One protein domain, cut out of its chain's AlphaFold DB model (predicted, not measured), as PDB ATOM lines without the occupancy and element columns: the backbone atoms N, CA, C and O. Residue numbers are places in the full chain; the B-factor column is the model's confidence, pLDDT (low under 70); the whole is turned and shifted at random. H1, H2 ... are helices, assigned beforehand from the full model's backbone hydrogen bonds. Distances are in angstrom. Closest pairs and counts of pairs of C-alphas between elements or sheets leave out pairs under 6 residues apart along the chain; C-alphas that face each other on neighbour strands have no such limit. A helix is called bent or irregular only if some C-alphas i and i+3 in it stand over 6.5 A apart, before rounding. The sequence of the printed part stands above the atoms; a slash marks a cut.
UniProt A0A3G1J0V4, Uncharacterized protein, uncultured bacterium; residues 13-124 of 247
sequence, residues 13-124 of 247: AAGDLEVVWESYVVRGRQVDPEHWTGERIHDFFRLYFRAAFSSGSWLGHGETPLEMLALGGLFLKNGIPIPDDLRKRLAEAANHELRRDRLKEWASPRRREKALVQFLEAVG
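Overview. This is residues 13 to 124 of the 247 residues of an uncharacterized protein of uncultured bacterium (UniProt A0A3G1J0V4). Helix H4 forms the middle of this domain, with the start of the long helix H1 packed on one side of it and H5 on the other side, both crossing it steeply. H7 folds back side by side with H5 in the opposite direction, touching it with residues 116 to 120; H2 and H3 sit more loosely near H4, and the far end of H1 and the short H6 lie toward the two ends of the long axis. The printed part has 112 residues with seven named helices, H1 to H7 in order along the chain, and no named strand; the class is all helix. It is compact, with a radius of gyration of the C-alphas of 14.0 A, yet elongated in outline, spanning 43 by 28 by 25 A.

Along the chain. H1 takes residues 13 to 31, begins with C-alpha 13 at (230.270, 257.270, 238.942) and is 26.8 A long. It has a kink of 34 degrees near residue 20 and is only just irregular: C-alphas 23 and 26 are 6.6 A apart. H2 follows at residues 38 to 48, 15.3 A, then H3 at residues 50 to 54. H4, residues 64 to 77, is 19.6 A long and starts at C-alpha 64, (225.992, 250.367, 240.469). H5, residues 84 to 97, measures 20.2 A. H6 is residues 100 to 103, and H7, residues 109 to 122, is 19.8 A long and ends with C-alpha 122 at (217.652, 261.074, 255.062).

Arrangement. H1 touches H4 with residues 13 to 21 alone, the same way at a steep tilt of 39 degrees; the closest C-alphas, of Ala 14 and Ala 70, are 5.2 A apart. H2 is close to H1 but not clearly touching, with C-alphas of Val 25 and Ile 41 closest at 6.9 A. H3 is close to H4 but not clearly touching, Ala 52 to Thr 64, 6.8 A between C-alphas. H4 and H5 touch, opposite ways at a steep tilt of 57 degrees, closest at the C-alphas of Pro 65 and Ala 93, 4.8 A. H5 and H7 touch at a shallow tilt of 14 degrees, opposite ways, the C-alphas of Ala 94 and Leu 116 closest at 6.0 A. H6 and H7 touch only at the corner, Leu 103 and Pro 109 closest with C-alphas 5.0 A apart. H1 is apart from H5 and H7, for instance. Every O i to N i+4 pair is within hydrogen-bond range in H2, H3, H4 and H7, against 13 of 15 in H1 and 9 of 10 in H5; H6 is too short for such a pair.

Size, cuts and confidence. The two C-alphas farthest apart, of Val 31 and Arg 100, are 43.6 A apart. The printed part has no cut, and no link is long. Mean pLDDT of the printed part is 87.6; residues 49 to 57 and 60 to 61 are under 70.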
ATOM      1  N   ALA A  13     231.666 257.576 239.265       80.31
ATOM      2  CA  ALA A  13     230.270 257.270 238.942       80.31
ATOM      3  C   ALA A  13     229.299 258.420 239.268       80.31
ATOM      4  O   ALA A  13     228.321 258.651 238.552       80.31
ATOM      5  N   ALA A  14     229.560 259.170 240.339       84.56
ATOM      6  CA  ALA A  14     228.747 260.322 240.694       84.56
ATOM      7  C   ALA A  14     228.943 261.502 239.730       84.56
ATOM      8  O   ALA A  14     227.967 262.179 239.409       84.56
ATOM      9  N   GLY A  15     230.168 261.722 239.242       83.44
ATOM     10  CA  GLY A  15     230.475 262.794 238.292       83.44
ATOM     11  C   GLY A  15     229.726 262.630 236.970       83.44
ATOM     12  O   GLY A  15     229.079 263.570 236.503       83.44
ATOM     13  N   ASP A  16     229.728 261.420 236.409       83.19
ATOM     14  CA  ASP A  16     228.975 261.112 235.186       83.19
ATOM     15  C   ASP A  16     227.467 261.319 235.386       83.19
ATOM     16  O   ASP A  16     226.768 261.867 234.523       83.19
ATOM     17  N   LEU A  17     226.957 260.936 236.558       87.00
ATOM     18  CA  LEU A  17     225.547 261.088 236.885       87.00
ATOM     19  C   LEU A  17     225.126 262.555 237.045       87.00
ATOM     20  O   LEU A  17     224.031 262.914 236.608       87.00
ATOM     21  N   GLU A  18     225.974 263.411 237.623       88.62
ATOM     22  CA  GLU A  18     225.712 264.854 237.711       88.62
ATOM     23  C   GLU A  18     225.564 265.477 236.315       88.62
ATOM     24  O   GLU A  18     224.635 266.253 236.085       88.62
ATOM     25  N   VAL A  19     226.395 265.082 235.344       88.00
ATOM     26  CA  VAL A  19     226.297 265.577 233.957       88.00
ATOM     27  C   VAL A  19     224.958 265.196 233.321       88.00
ATOM     28  O   VAL A  19     224.309 266.033 232.679       88.00
ATOM     29  N   VAL A  20     224.512 263.949 233.504       88.00
ATOM     30  CA  VAL A  20     223.205 263.480 233.012       88.00
ATOM     31  C   VAL A  20     222.069 264.232 233.710       88.00
ATOM     32  O   VAL A  20     221.129 264.691 233.056       88.00
ATOM     33  N   TRP A  21     222.159 264.407 235.026       93.38
ATOM     34  CA  TRP A  21     221.157 265.118 235.813       93.38
ATOM     35  C   TRP A  21     220.981 266.570 235.360       93.38
ATOM     36  O   TRP A  21     219.859 266.998 235.082       93.38
ATOM     37  N   GLU A  22     222.076 267.314 235.214       92.06
ATOM     38  CA  GLU A  22     222.053 268.699 234.735       92.06
ATOM     39  C   GLU A  22     221.500 268.801 233.307       92.06
ATOM     40  O   GLU A  22     220.716 269.698 232.986       92.06
ATOM     41  N   SER A  23     221.864 267.855 232.439       89.94
ATOM     42  CA  SER A  23     221.469 267.876 231.027       89.94
ATOM     43  C   SER A  23     219.982 267.602 230.813       89.94
ATOM     44  O   SER A  23     219.379 268.212 229.928       89.94
ATOM     45  N   TYR A  24     219.386 266.706 231.602       92.12
ATOM     46  CA  TYR A  24     218.013 266.246 231.377       92.12
ATOM     47  C   TYR A  24     217.052 266.666 232.483       92.12
ATOM     48  O   TYR A  24     216.001 267.227 232.187       92.12
ATOM     49  N   VAL A  25     217.401 266.437 233.750       92.75
ATOM     50  CA  VAL A  25     216.488 266.668 234.877       92.75
ATOM     51  C   VAL A  25     216.360 268.153 235.181       92.75
ATOM     52  O   VAL A  25     215.244 268.664 235.235       92.75
ATOM     53  N   VAL A  26     217.475 268.868 235.350       92.88
ATOM     54  CA  VAL A  26     217.442 270.304 235.685       92.88
ATOM     55  C   VAL A  26     216.778 271.096 234.563       92.88
ATOM     56  O   VAL A  26     215.830 271.842 234.811       92.88
ATOM     57  N   ARG A  27     217.207 270.877 233.316       91.69
ATOM     58  CA  ARG A  27     216.590 271.521 232.144       91.69
ATOM     59  C   ARG A  27     215.128 271.127 231.973       91.69
ATOM     60  O   ARG A  27     214.291 271.993 231.740       91.69
ATOM     61  N   GLY A  28     214.810 269.844 232.126       91.12
ATOM     62  CA  GLY A  28     213.445 269.343 232.040       91.12
ATOM     63  C   GLY A  28     212.514 270.029 233.036       91.12
ATOM     64  O   GLY A  28     211.473 270.545 232.642       91.12
ATOM     65  N   ARG A  29     212.933 270.138 234.301       93.75
ATOM     66  CA  ARG A  29     212.172 270.827 235.353       93.75
ATOM     67  C   ARG A  29     212.035 272.331 235.140       93.75
ATOM     68  O   ARG A  29     211.060 272.904 235.609       93.75
ATOM     69  N   GLN A  30     212.993 272.976 234.477       94.25
ATOM     70  CA  GLN A  30     212.880 274.394 234.120       94.25
ATOM     71  C   GLN A  30     211.823 274.627 233.037       94.25
ATOM     72  O   GLN A  30     211.139 275.646 233.072       94.25
ATOM     73  N   VAL A  31     211.703 273.702 232.081       94.94
ATOM     74  CA  VAL A  31     210.736 273.803 230.978       94.94
ATOM     75  C   VAL A  31     209.341 273.356 231.415       94.94
ATOM     76  O   VAL A  31     208.365 274.031 231.102       94.94
ATOM     77  N   ASP A  32     209.247 272.233 232.125       93.94
ATOM     78  CA  ASP A  32     207.983 271.617 232.530       93.94
ATOM     79  C   ASP A  32     208.099 270.980 233.934       93.94
ATOM     80  O   ASP A  32     208.325 269.770 234.078       93.94
ATOM     81  N   PRO A  33     207.991 271.789 235.004       91.31
ATOM     82  CA  PRO A  33     208.130 271.304 236.376       91.31
ATOM     83  C   PRO A  33     206.998 270.363 236.807       91.31
ATOM     84  O   PRO A  33     207.212 269.558 237.714       91.31
ATOM     85  N   GLU A  34     205.817 270.455 236.186       90.88
ATOM     86  CA  GLU A  34     204.667 269.599 236.501       90.88
ATOM     87  C   GLU A  34     204.850 268.192 235.929       90.88
ATOM     88  O   GLU A  34     204.483 267.208 236.574       90.88
ATOM     89  N   HIS A  35     205.465 268.078 234.749       90.56
ATOM     90  CA  HIS A  35     205.804 266.783 234.172       90.56
ATOM     91  C   HIS A  35     207.002 266.129 234.861       90.56
ATOM     92  O   HIS A  35     207.000 264.921 235.088       90.56
ATOM     93  N   TRP A  36     208.033 266.892 235.224       91.31
ATOM     94  CA  TRP A  36     209.260 266.352 235.819       91.31
ATOM     95  C   TRP A  36     209.150 266.125 237.337       91.31
ATOM     96  O   TRP A  36     209.894 266.690 238.144       91.31
ATOM     97  N   THR A  37     208.222 265.247 237.719       93.19
ATOM     98  CA  THR A  37     208.043 264.773 239.097       93.19
ATOM     99  C   THR A  37     209.131 263.772 239.505       93.19
ATOM    100  O   THR A  37     209.843 263.214 238.666       93.19
ATOM    101  N   GLY A  38     209.235 263.484 240.808       92.12
ATOM    102  CA  GLY A  38     210.154 262.461 241.318       92.12
ATOM    103  C   GLY A  38     209.931 261.075 240.696       92.12
ATOM    104  O   GLY A  38     210.899 260.377 240.400       92.12
ATOM    105  N   GLU A  39     208.676 260.702 240.421       91.88
ATOM    106  CA  GLU A  39     208.337 259.441 239.744       91.88
ATOM    107  C   GLU A  39     208.841 259.411 238.300       91.88
ATOM    108  O   GLU A  39     209.438 258.425 237.876       91.88
ATOM    109  N   ARG A  40     208.679 260.510 237.556       91.75
ATOM    110  CA  ARG A  40     209.146 260.601 236.165       91.75
ATOM    111  C   ARG A  40     210.662 260.588 236.057       91.75
ATOM    112  O   ARG A  40     211.209 259.917 235.183       91.75
ATOM    113  N   ILE A  41     211.344 261.273 236.973       92.62
ATOM    114  CA  ILE A  41     212.807 261.228 237.076       92.62
ATOM    115  C   ILE A  41     213.264 259.801 237.393       92.62
ATOM    116  O   ILE A  41     214.196 259.293 236.770       92.62
ATOM    117  N   HIS A  42     212.588 259.124 238.322       90.31
ATOM    118  CA  HIS A  42     212.877 257.729 238.636       90.31
ATOM    119  C   HIS A  42     212.662 256.808 237.427       90.31
ATOM    120  O   HIS A  42     213.542 256.003 237.135       90.31
ATOM    121  N   ASP A  43     211.568 256.954 236.676       87.88
ATOM    122  CA  ASP A  43     211.311 256.173 235.458       87.88
ATOM    123  C   ASP A  43     212.394 256.367 234.391       87.88
ATOM    124  O   ASP A  43     212.828 255.395 233.764       87.88
ATOM    125  N   PHE A  44     212.867 257.602 234.210       88.31
ATOM    126  CA  PHE A  44     213.983 257.911 233.320       88.31
ATOM    127  C   PHE A  44     215.250 257.153 233.739       88.31
ATOM    128  O   PHE A  44     215.842 256.420 232.940       88.31
ATOM    129  N   PHE A  45     215.629 257.243 235.016       86.25
ATOM    130  CA  PHE A  45     216.815 256.553 235.526       86.25
ATOM    131  C   PHE A  45     216.645 255.039 235.636       86.25
ATOM    132  O   PHE A  45     217.631 254.310 235.584       86.25
ATOM    133  N   ARG A  46     215.417 254.526 235.697       80.81
ATOM    134  CA  ARG A  46     215.151 253.084 235.644       80.81
ATOM    135  C   ARG A  46     215.604 252.471 234.320       80.81
ATOM    136  O   ARG A  46     216.079 251.335 234.299       80.81
ATOM    137  N   LEU A  47     215.472 253.218 233.221       76.19
ATOM    138  CA  LEU A  47     215.973 252.813 231.905       76.19
ATOM    139  C   LEU A  47     217.497 252.927 231.825       76.19
ATOM    140  O   LEU A  47     218.141 252.038 231.268       76.19
ATOM    141  N   TYR A  48     218.055 253.983 232.420       73.06
ATOM    142  CA  TYR A  48     219.499 254.214 232.491       73.06
ATOM    143  C   TYR A  48     220.211 253.107 233.293       73.06
ATOM    144  O   TYR A  48     221.146 252.477 232.808       73.06
ATOM    145  N   PHE A  49     219.686 252.757 234.469       69.81
ATOM    146  CA  PHE A  49     220.222 251.727 235.365       69.81
ATOM    147  C   PHE A  49     219.565 250.363 235.166       69.81
ATOM    148  O   PHE A  49     219.208 249.677 236.129       69.81
ATOM    149  N   ARG A  50     219.398 249.916 233.918       65.62
ATOM    150  CA  ARG A  50     218.667 248.672 233.628       65.62
ATOM    151  C   ARG A  50     219.146 247.485 234.476       65.62
ATOM    152  O   ARG A  50     218.313 246.708 234.936       65.62
ATOM    153  N   ALA A  51     220.447 247.356 234.746       58.62
ATOM    154  CA  ALA A  51     221.003 246.296 235.595       58.62
ATOM    155  C   ALA A  51     220.518 246.358 237.060       58.62
ATOM    156  O   ALA A  51     220.155 245.314 237.613       58.62
ATOM    157  N   ALA A  52     220.435 247.560 237.648       57.78
ATOM    158  CA  ALA A  52     219.921 247.796 239.001       57.78
ATOM    159  C   ALA A  52     218.458 247.369 239.139       57.78
ATOM    160  O   ALA A  52     218.055 246.786 240.144       57.78
ATOM    161  N   PHE A  53     217.659 247.611 238.101       62.09
ATOM    162  CA  PHE A  53     216.210 247.438 238.165       62.09
ATOM    163  C   PHE A  53     215.688 246.120 237.576       62.09
ATOM    164  O   PHE A  53     214.554 245.755 237.875       62.09
ATOM    165  N   SER A  54     216.490 245.381 236.799       61.66
ATOM    166  CA  SER A  54     216.066 244.128 236.140       61.66
ATOM    167  C   SER A  54     216.670 242.843 236.711       61.66
ATOM    168  O   SER A  54     216.153 241.764 236.423       61.66
ATOM    169  N   SER A  55     217.734 242.919 237.518       57.44
ATOM    170  CA  SER A  55     218.425 241.733 238.041       57.44
ATOM    171  C   SER A  55     218.353 241.645 239.567       57.44
ATOM    172  O   SER A  55     218.550 242.628 240.277       57.44
ATOM    173  N   GLY A  56     218.105 240.442 240.096       57.75
ATOM    174  CA  GLY A  56     218.049 240.198 241.544       57.75
ATOM    175  C   GLY A  56     219.403 240.278 242.268       57.75
ATOM    176  O   GLY A  56     219.441 240.123 243.481       57.75
ATOM    177  N   SER A  57     220.512 240.501 241.551       66.50
ATOM    178  CA  SER A  57     221.882 240.506 242.096       66.50
ATOM    179  C   SER A  57     222.663 241.784 241.752       66.50
ATOM    180  O   SER A  57     223.894 241.765 241.713       66.50
ATOM    181  N   TRP A  58     221.972 242.902 241.514       73.06
ATOM    182  CA  TRP A  58     222.575 244.151 241.034       73.06
ATOM    183  C   TRP A  58     223.660 244.743 241.947       73.06
ATOM    184  O   TRP A  58     224.601 245.368 241.469       73.06
ATOM    185  N   LEU A  59     223.587 244.470 243.249       76.81
ATOM    186  CA  LEU A  59     224.576 244.904 244.236       76.81
ATOM    187  C   LEU A  59     225.997 244.367 243.970       76.81
ATOM    188  O   LEU A  59     226.964 244.915 244.478       76.81
ATOM    189  N   GLY A  60     226.143 243.283 243.201       65.62
ATOM    190  CA  GLY A  60     227.451 242.736 242.820       65.62
ATOM    191  C   GLY A  60     228.040 243.324 241.534       65.62
ATOM    192  O   GLY A  60     229.116 242.890 241.118       65.62
ATOM    193  N   HIS A  61     227.340 244.249 240.871       68.50
ATOM    194  CA  HIS A  61     227.748 244.794 239.580       68.50
ATOM    195  C   HIS A  61     228.511 246.109 239.754       68.50
ATOM    196  O   HIS A  61     227.905 247.165 239.883       68.50
ATOM    197  N   GLY A  62     229.844 246.023 239.713       74.06
ATOM    198  CA  GLY A  62     230.740 247.174 239.554       74.06
ATOM    199  C   GLY A  62     230.404 248.358 240.465       74.06
ATOM    200  O   GLY A  62     230.429 248.231 241.689       74.06
ATOM    201  N   GLU A  63     230.098 249.494 239.839       82.56
ATOM    202  CA  GLU A  63     229.839 250.783 240.490       82.56
ATOM    203  C   GLU A  63     228.346 251.063 240.724       82.56
ATOM    204  O   GLU A  63     227.999 252.092 241.292       82.56
ATOM    205  N   THR A  64     227.444 250.139 240.376       84.19
ATOM    206  CA  THR A  64     225.992 250.367 240.469       84.19
ATOM    207  C   THR A  64     225.493 250.762 241.867       84.19
ATOM    208  O   THR A  64     224.632 251.638 241.961       84.19
ATOM    209  N   PRO A  65     226.010 250.211 242.986       88.25
ATOM    210  CA  PRO A  65     225.684 250.737 244.311       88.25
ATOM    211  C   PRO A  65     226.075 252.211 244.499       88.25
ATOM    212  O   PRO A  65     225.317 252.964 245.107       88.25
ATOM    213  N   LEU A  66     227.219 252.641 243.957       89.25
ATOM    214  CA  LEU A  66     227.691 254.027 244.036       89.25
ATOM    215  C   LEU A  66     226.835 254.961 243.180       89.25
ATOM    216  O   LEU A  66     226.420 256.012 243.662       89.25
ATOM    217  N   GLU A  67     226.488 254.540 241.965       89.19
ATOM    218  CA  GLU A  67     225.569 255.269 241.085       89.19
ATOM    219  C   GLU A  67     224.203 255.485 241.753       89.19
ATOM    220  O   GLU A  67     223.652 256.585 241.731       89.19
ATOM    221  N   MET A  68     223.669 254.452 242.412       91.62
ATOM    222  CA  MET A  68     222.406 254.551 243.145       91.62
ATOM    223  C   MET A  68     222.503 255.528 244.319       91.62
ATOM    224  O   MET A  68     221.593 256.328 244.526       91.62
ATOM    225  N   LEU A  69     223.602 255.503 245.075       93.94
ATOM    226  CA  LEU A  69     223.839 256.466 246.152       93.94
ATOM    227  C   LEU A  69     223.913 257.905 245.631       93.94
ATOM    228  O   LEU A  69     223.279 258.791 246.206       93.94
ATOM    229  N   ALA A  70     224.631 258.129 244.530       93.81
ATOM    230  CA  ALA A  70     224.716 259.433 243.882       93.81
ATOM    231  C   ALA A  70     223.338 259.906 243.389       93.81
ATOM    232  O   ALA A  70     222.967 261.057 243.620       93.81
ATOM    233  N   LEU A  71     222.531 259.007 242.810       94.44
ATOM    234  CA  LEU A  71     221.160 259.306 242.393       94.44
ATOM    235  C   LEU A  71     220.309 259.759 243.581       94.44
ATOM    236  O   LEU A  71     219.660 260.801 243.518       94.44
ATOM    237  N   GLY A  72     220.329 259.009 244.684       95.44
ATOM    238  CA  GLY A  72     219.622 259.399 245.902       95.44
ATOM    239  C   GLY A  72     220.100 260.749 246.440       95.44
ATOM    240  O   GLY A  72     219.284 261.589 246.817       95.44
ATOM    241  N   GLY A  73     221.414 260.987 246.415       95.62
ATOM    242  CA  GLY A  73     222.012 262.271 246.772       95.62
ATOM    243  C   GLY A  73     221.469 263.422 245.925       95.62
ATOM    244  O   GLY A  73     221.159 264.480 246.467       95.62
ATOM    245  N   LEU A  74     221.287 263.220 244.617       95.56
ATOM    246  CA  LEU A  74     220.731 264.228 243.709       95.56
ATOM    247  C   LEU A  74     219.265 264.551 244.003       95.56
ATOM    248  O   LEU A  74     218.898 265.728 243.988       95.56
ATOM    249  N   PHE A  75     218.442 263.551 244.331       96.38
ATOM    250  CA  PHE A  75     217.068 263.792 244.783       96.38
ATOM    251  C   PHE A  75     217.046 264.659 246.049       96.38
ATOM    252  O   PHE A  75     216.342 265.670 246.085       96.38
ATOM    253  N   LEU A  76     217.862 264.317 247.052       95.38
ATOM    254  CA  LEU A  76     217.942 265.056 248.317       95.38
ATOM    255  C   LEU A  76     218.473 266.483 248.119       95.38
ATOM    256  O   LEU A  76     217.849 267.439 248.581       95.38
ATOM    257  N   LYS A  77     219.581 266.640 247.383       94.69
ATOM    258  CA  LYS A  77     220.224 267.931 247.067       94.69
ATOM    259  C   LYS A  77     219.262 268.903 246.383       94.69
ATOM    260  O   LYS A  77     219.340 270.104 246.619       94.69
ATOM    261  N   ASN A  78     218.345 268.388 245.564       93.62
ATOM    262  CA  ASN A  78     217.381 269.182 244.802       93.62
ATOM    263  C   ASN A  78     215.977 269.232 245.437       93.62
ATOM    264  O   ASN A  78     215.032 269.684 244.787       93.62
ATOM    265  N   GLY A  79     215.812 268.747 246.675       93.69
ATOM    266  CA  GLY A  79     214.527 268.757 247.383       93.69
ATOM    267  C   GLY A  79     213.416 267.999 246.648       93.69
ATOM    268  O   GLY A  79     212.250 268.386 246.721       93.69
ATOM    269  N   ILE A  80     213.768 266.959 245.888       94.50
ATOM    270  CA  ILE A  80     212.818 266.158 245.111       94.50
ATOM    271  C   ILE A  80     212.327 264.999 245.978       94.50
ATOM    272  O   ILE A  80     213.159 264.244 246.486       94.50
ATOM    273  N   PRO A  81     211.005 264.797 246.117       93.88
ATOM    274  CA  PRO A  81     210.477 263.617 246.786       93.88
ATOM    275  C   PRO A  81     210.986 262.329 246.125       93.88
ATOM    276  O   PRO A  81     210.880 262.157 244.910       93.88
ATOM    277  N   ILE A  82     211.539 261.430 246.939       95.12
ATOM    278  CA  ILE A  82     212.040 260.125 246.499       95.12
ATOM    279  C   ILE A  82     210.862 259.144 246.441       95.12
ATOM    280  O   ILE A  82     210.216 258.942 247.474       95.12
ATOM    281  N   PRO A  83     210.595 258.500 245.290       92.75
ATOM    282  CA  PRO A  83     209.576 257.456 245.192       92.75
ATOM    283  C   PRO A  83     209.893 256.253 246.088       92.75
ATOM    284  O   PRO A  83     211.057 255.881 246.242       92.75
ATOM    285  N   ASP A  84     208.871 255.591 246.629       88.06
ATOM    286  CA  ASP A  84     209.064 254.493 247.590       88.06
ATOM    287  C   ASP A  84     209.834 253.298 247.004       88.06
ATOM    288  O   ASP A  84     210.718 252.737 247.660       88.06
ATOM    289  N   ASP A  85     209.591 252.972 245.733       85.69
ATOM    290  CA  ASP A  85     210.340 251.941 245.003       85.69
ATOM    291  C   ASP A  85     211.841 252.257 244.911       85.69
ATOM    292  O   ASP A  85     212.686 251.358 244.994       85.69
ATOM    293  N   LEU A  86     212.184 253.540 244.758       91.06
ATOM    294  CA  LEU A  86     213.568 254.000 244.730       91.06
ATOM    295  C   LEU A  86     214.163 253.980 246.140       91.06
ATOM    296  O   LEU A  86     215.273 253.483 246.329       91.06
ATOM    297  N   ARG A  87     213.405 254.436 247.143       92.62
ATOM    298  CA  ARG A  87     213.811 254.478 248.556       92.62
ATOM    299  C   ARG A  87     214.363 253.137 249.037       92.62
ATOM    300  O   ARG A  87     215.446 253.091 249.620       92.62
ATOM    301  N   LYS A  88     213.663 252.040 248.730       89.12
ATOM    302  CA  LYS A  88     214.104 250.684 249.085       89.12
ATOM    303  C   LYS A  88     215.481 250.355 248.500       89.12
ATOM    304  O   LYS A  88     216.347 249.840 249.200       89.12
ATOM    305  N   ARG A  89     215.708 250.689 247.230       89.56
ATOM    306  CA  ARG A  89     216.969 250.404 246.523       89.56
ATOM    307  C   ARG A  89     218.117 251.279 247.007       89.56
ATOM    308  O   ARG A  89     219.241 250.798 247.117       89.56
ATOM    309  N   LEU A  90     217.837 252.538 247.338       93.81
ATOM    310  CA  LEU A  90     218.809 253.435 247.966       93.81
ATOM    311  C   LEU A  90     219.260 252.890 249.325       93.81
ATOM    312  O   LEU A  90     220.456 252.879 249.615       93.81
ATOM    313  N   ALA A  91     218.325 252.370 250.125       92.62
ATOM    314  CA  ALA A  91     218.648 251.724 251.392       92.62
ATOM    315  C   ALA A  91     219.476 250.439 251.202       92.62
ATOM    316  O   ALA A  91     220.421 250.205 251.958       92.62
ATOM    317  N   GLU A  92     219.174 249.622 250.188       90.44
ATOM    318  CA  GLU A  92     219.970 248.436 249.832       90.44
ATOM    319  C   GLU A  92     221.404 248.809 249.413       90.44
ATOM    320  O   GLU A  92     222.356 248.202 249.907       90.44
ATOM    321  N   ALA A  93     221.579 249.832 248.567       91.81
ATOM    322  CA  ALA A  93     222.897 250.332 248.160       91.81
ATOM    323  C   ALA A  93     223.705 250.867 249.349       91.81
ATOM    324  O   ALA A  93     224.870 250.508 249.524       91.81
ATOM    325  N   ALA A  94     223.087 251.686 250.203       94.25
ATOM    326  CA  ALA A  94     223.743 252.239 251.382       94.25
ATOM    327  C   ALA A  94     224.180 251.141 252.355       94.25
ATOM    328  O   ALA A  94     225.333 251.125 252.781       94.25
ATOM    329  N   ASN A  95     223.308 250.176 252.653       91.94
ATOM    330  CA  ASN A  95     223.665 249.039 253.501       91.94
ATOM    331  C   ASN A  95     224.756 248.159 252.870       91.94
ATOM    332  O   ASN A  95     225.616 247.644 253.583       91.94
ATOM    333  N   HIS A  96     224.767 248.013 251.544       90.00
ATOM    334  CA  HIS A  96     225.829 247.301 250.838       90.00
ATOM    335  C   HIS A  96     227.193 247.987 250.983       90.00
ATOM    336  O   HIS A  96     228.187 247.306 251.249       90.00
ATOM    337  N   GLU A  97     227.241 249.311 250.830       89.88
ATOM    338  CA  GLU A  97     228.461 250.124 250.939       89.88
ATOM    339  C   GLU A  97     228.901 250.366 252.394       89.88
ATOM    340  O   GLU A  97     230.069 250.645 252.651       89.88
ATOM    341  N   LEU A  98     227.999 250.187 253.367       91.62
ATOM    342  CA  LEU A  98     228.304 250.197 254.804       91.62
ATOM    343  C   LEU A  98     229.043 248.937 255.289       91.62
ATOM    344  O   LEU A  98     229.454 248.881 256.452       91.62
ATOM    345  N   ARG A  99     229.220 247.921 254.435       87.69
ATOM    346  CA  ARG A  99     229.963 246.702 254.789       87.69
ATOM    347  C   ARG A  99     231.450 246.989 254.960       87.69
ATOM    348  O   ARG A  99     232.034 247.850 254.299       87.69
ATOM    349  N   ARG A 100     232.088 246.252 255.872       86.00
ATOM    350  CA  ARG A 100     233.461 246.551 256.309       86.00
ATOM    351  C   ARG A 100     234.495 246.429 255.190       86.00
ATOM    352  O   ARG A 100     235.514 247.115 255.231       86.00
ATOM    353  N   ASP A 101     234.300 245.506 254.259       84.00
ATOM    354  CA  ASP A 101     235.152 245.330 253.083       84.00
ATOM    355  C   ASP A 101     235.059 246.527 252.133       84.00
ATOM    356  O   ASP A 101     236.101 247.051 251.749       84.00
ATOM    357  N   ARG A 102     233.846 247.024 251.873       86.69
ATOM    358  CA  ARG A 102     233.593 248.194 251.016       86.69
ATOM    359  C   ARG A 102     234.121 249.486 251.626       86.69
ATOM    360  O   ARG A 102     234.852 250.228 250.978       86.69
ATOM    361  N   LEU A 103     233.866 249.722 252.914       88.81
ATOM    362  CA  LEU A 103     234.337 250.928 253.609       88.81
ATOM    363  C   LEU A 103     235.865 251.099 253.568       88.81
ATOM    364  O   LEU A 103     236.348 252.227 253.591       88.81
ATOM    365  N   LYS A 104     236.633 250.002 253.516       86.81
ATOM    366  CA  LYS A 104     238.107 250.039 253.456       86.81
ATOM    367  C   LYS A 104     238.660 250.531 252.119       86.81
ATOM    368  O   LYS A 104     239.837 250.871 252.076       86.81
ATOM    369  N   GLU A 105     237.850 250.543 251.063       83.75
ATOM    370  CA  GLU A 105     238.250 251.023 249.734       83.75
ATOM    371  C   GLU A 105     238.380 252.562 249.696       83.75
ATOM    372  O   GLU A 105     239.045 253.110 248.820       83.75
ATOM    373  N   TRP A 106     237.798 253.265 250.673       88.25
ATOM    374  CA  TRP A 106     237.740 254.726 250.728       88.25
ATOM    375  C   TRP A 106     238.910 255.348 251.499       88.25
ATOM    376  O   TRP A 106     239.411 254.772 252.468       88.25
ATOM    377  N   ALA A 107     239.283 256.586 251.147       88.31
ATOM    378  CA  ALA A 107     240.369 257.321 251.810       88.31
ATOM    379  C   ALA A 107     240.157 257.473 253.328       88.31
ATOM    380  O   ALA A 107     241.110 257.477 254.109       88.31
ATOM    381  N   SER A 108     238.899 257.608 253.761       92.12
ATOM    382  CA  SER A 108     238.540 257.710 255.174       92.12
ATOM    383  C   SER A 108     237.305 256.862 255.504       92.12
ATOM    384  O   SER A 108     236.182 257.375 255.485       92.12
ATOM    385  N   PRO A 109     237.492 255.583 255.890       91.44
ATOM    386  CA  PRO A 109     236.387 254.654 256.145       91.44
ATOM    387  C   PRO A 109     235.378 255.167 257.183       91.44
ATOM    388  O   PRO A 109     234.174 255.050 256.996       91.44
ATOM    389  N   ARG A 110     235.858 255.809 258.259       92.75
ATOM    390  CA  ARG A 110     234.993 256.371 259.314       92.75
ATOM    391  C   ARG A 110     234.138 257.538 258.824       92.75
ATOM    392  O   ARG A 110     232.988 257.670 259.231       92.75
ATOM    393  N   ARG A 111     234.701 258.412 257.980       93.94
ATOM    394  CA  ARG A 111     233.947 259.540 257.412       93.94
ATOM    395  C   ARG A 111     232.931 259.041 256.395       93.94
ATOM    396  O   ARG A 111     231.804 259.521 256.410       93.94
ATOM    397  N   ARG A 112     233.312 258.042 255.592       93.75
ATOM    398  CA  ARG A 112     232.410 257.382 254.649       93.75
ATOM    399  C   ARG A 112     231.238 256.718 255.363       93.75
ATOM    400  O   ARG A 112     230.099 256.957 254.990       93.75
ATOM    401  N   GLU A 113     231.502 255.953 256.422       94.75
ATOM    402  CA  GLU A 113     230.450 255.336 257.236       94.75
ATOM    403  C   GLU A 113     229.469 256.391 257.760       94.75
ATOM    404  O   GLU A 113     228.262 256.233 257.607       94.75
ATOM    405  N   LYS A 114     229.979 257.500 258.309       94.88
ATOM    406  CA  LYS A 114     229.132 258.596 258.794       94.88
ATOM    407  C   LYS A 114     228.253 259.183 257.681       94.88
ATOM    408  O   LYS A 114     227.064 259.371 257.912       94.88
ATOM    409  N   ALA A 115     228.819 259.447 256.504       94.81
ATOM    410  CA  ALA A 115     228.072 259.985 255.365       94.81
ATOM    411  C   ALA A 115     226.971 259.019 254.895       94.81
ATOM    412  O   ALA A 115     225.836 259.432 254.672       94.81
ATOM    413  N   LEU A 116     227.275 257.721 254.816       95.62
ATOM    414  CA  LEU A 116     226.308 256.693 254.424       95.62
ATOM    415  C   LEU A 116     225.184 256.515 255.450       95.62
ATOM    416  O   LEU A 116     224.038 256.339 255.053       95.62
ATOM    417  N   VAL A 117     225.481 256.589 256.751       95.06
ATOM    418  CA  VAL A 117     224.453 256.546 257.807       95.06
ATOM    419  C   VAL A 117     223.530 257.762 257.714       95.06
ATOM    420  O   VAL A 117     222.316 257.598 257.729       95.06
ATOM    421  N   GLN A 118     224.087 258.962 257.538       95.44
ATOM    422  CA  GLN A 118     223.290 260.182 257.364       95.44
ATOM    423  C   GLN A 118     222.410 260.122 256.113       95.44
ATOM    424  O   GLN A 118     221.247 260.517 256.147       95.44
ATOM    425  N   PHE A 119     222.947 259.599 255.011       96.19
ATOM    426  CA  PHE A 119     222.174 259.365 253.798       96.19
ATOM    427  C   PHE A 119     221.021 258.382 254.039       96.19
ATOM    428  O   PHE A 119     219.893 258.643 253.627       96.19
ATOM    429  N   LEU A 120     221.290 257.276 254.735       95.38
ATOM    430  CA  LEU A 120     220.298 256.254 255.056       95.38
ATOM    431  C   LEU A 120     219.138 256.831 255.883       95.38
ATOM    432  O   LEU A 120     217.977 256.598 255.555       95.38
ATOM    433  N   GLU A 121     219.456 257.642 256.892       95.00
ATOM    434  CA  GLU A 121     218.472 258.377 257.693       95.00
ATOM    435  C   GLU A 121     217.656 259.349 256.826       95.00
ATOM    436  O   GLU A 121     216.430 259.377 256.918       95.00
ATOM    437  N   ALA A 122     218.310 260.100 255.934       94.88
ATOM    438  CA  ALA A 122     217.652 261.074 255.062       94.88
ATOM    439  C   ALA A 122     216.669 260.431 254.072       94.88
ATOM    440  O   ALA A 122     215.624 261.011 253.772       94.88
ATOM    441  N   VAL A 123     216.963 259.223 253.584       94.62
ATOM    442  CA  VAL A 123     216.026 258.466 252.738       94.62
ATOM    443  C   VAL A 123     214.980 257.699 253.557       94.62
ATOM    444  O   VAL A 123     214.083 257.092 252.976       94.62
ATOM    445  N   GLY A 124     215.029 257.734 254.890       91.75
ATOM    446  CA  GLY A 124     214.119 256.985 255.765       91.75
ATOM    447  C   GLY A 124     214.353 255.472 255.735       91.75
ATOM    448  O   GLY A 124     213.415 254.703 255.924       91.75
TER     449      GLY A 124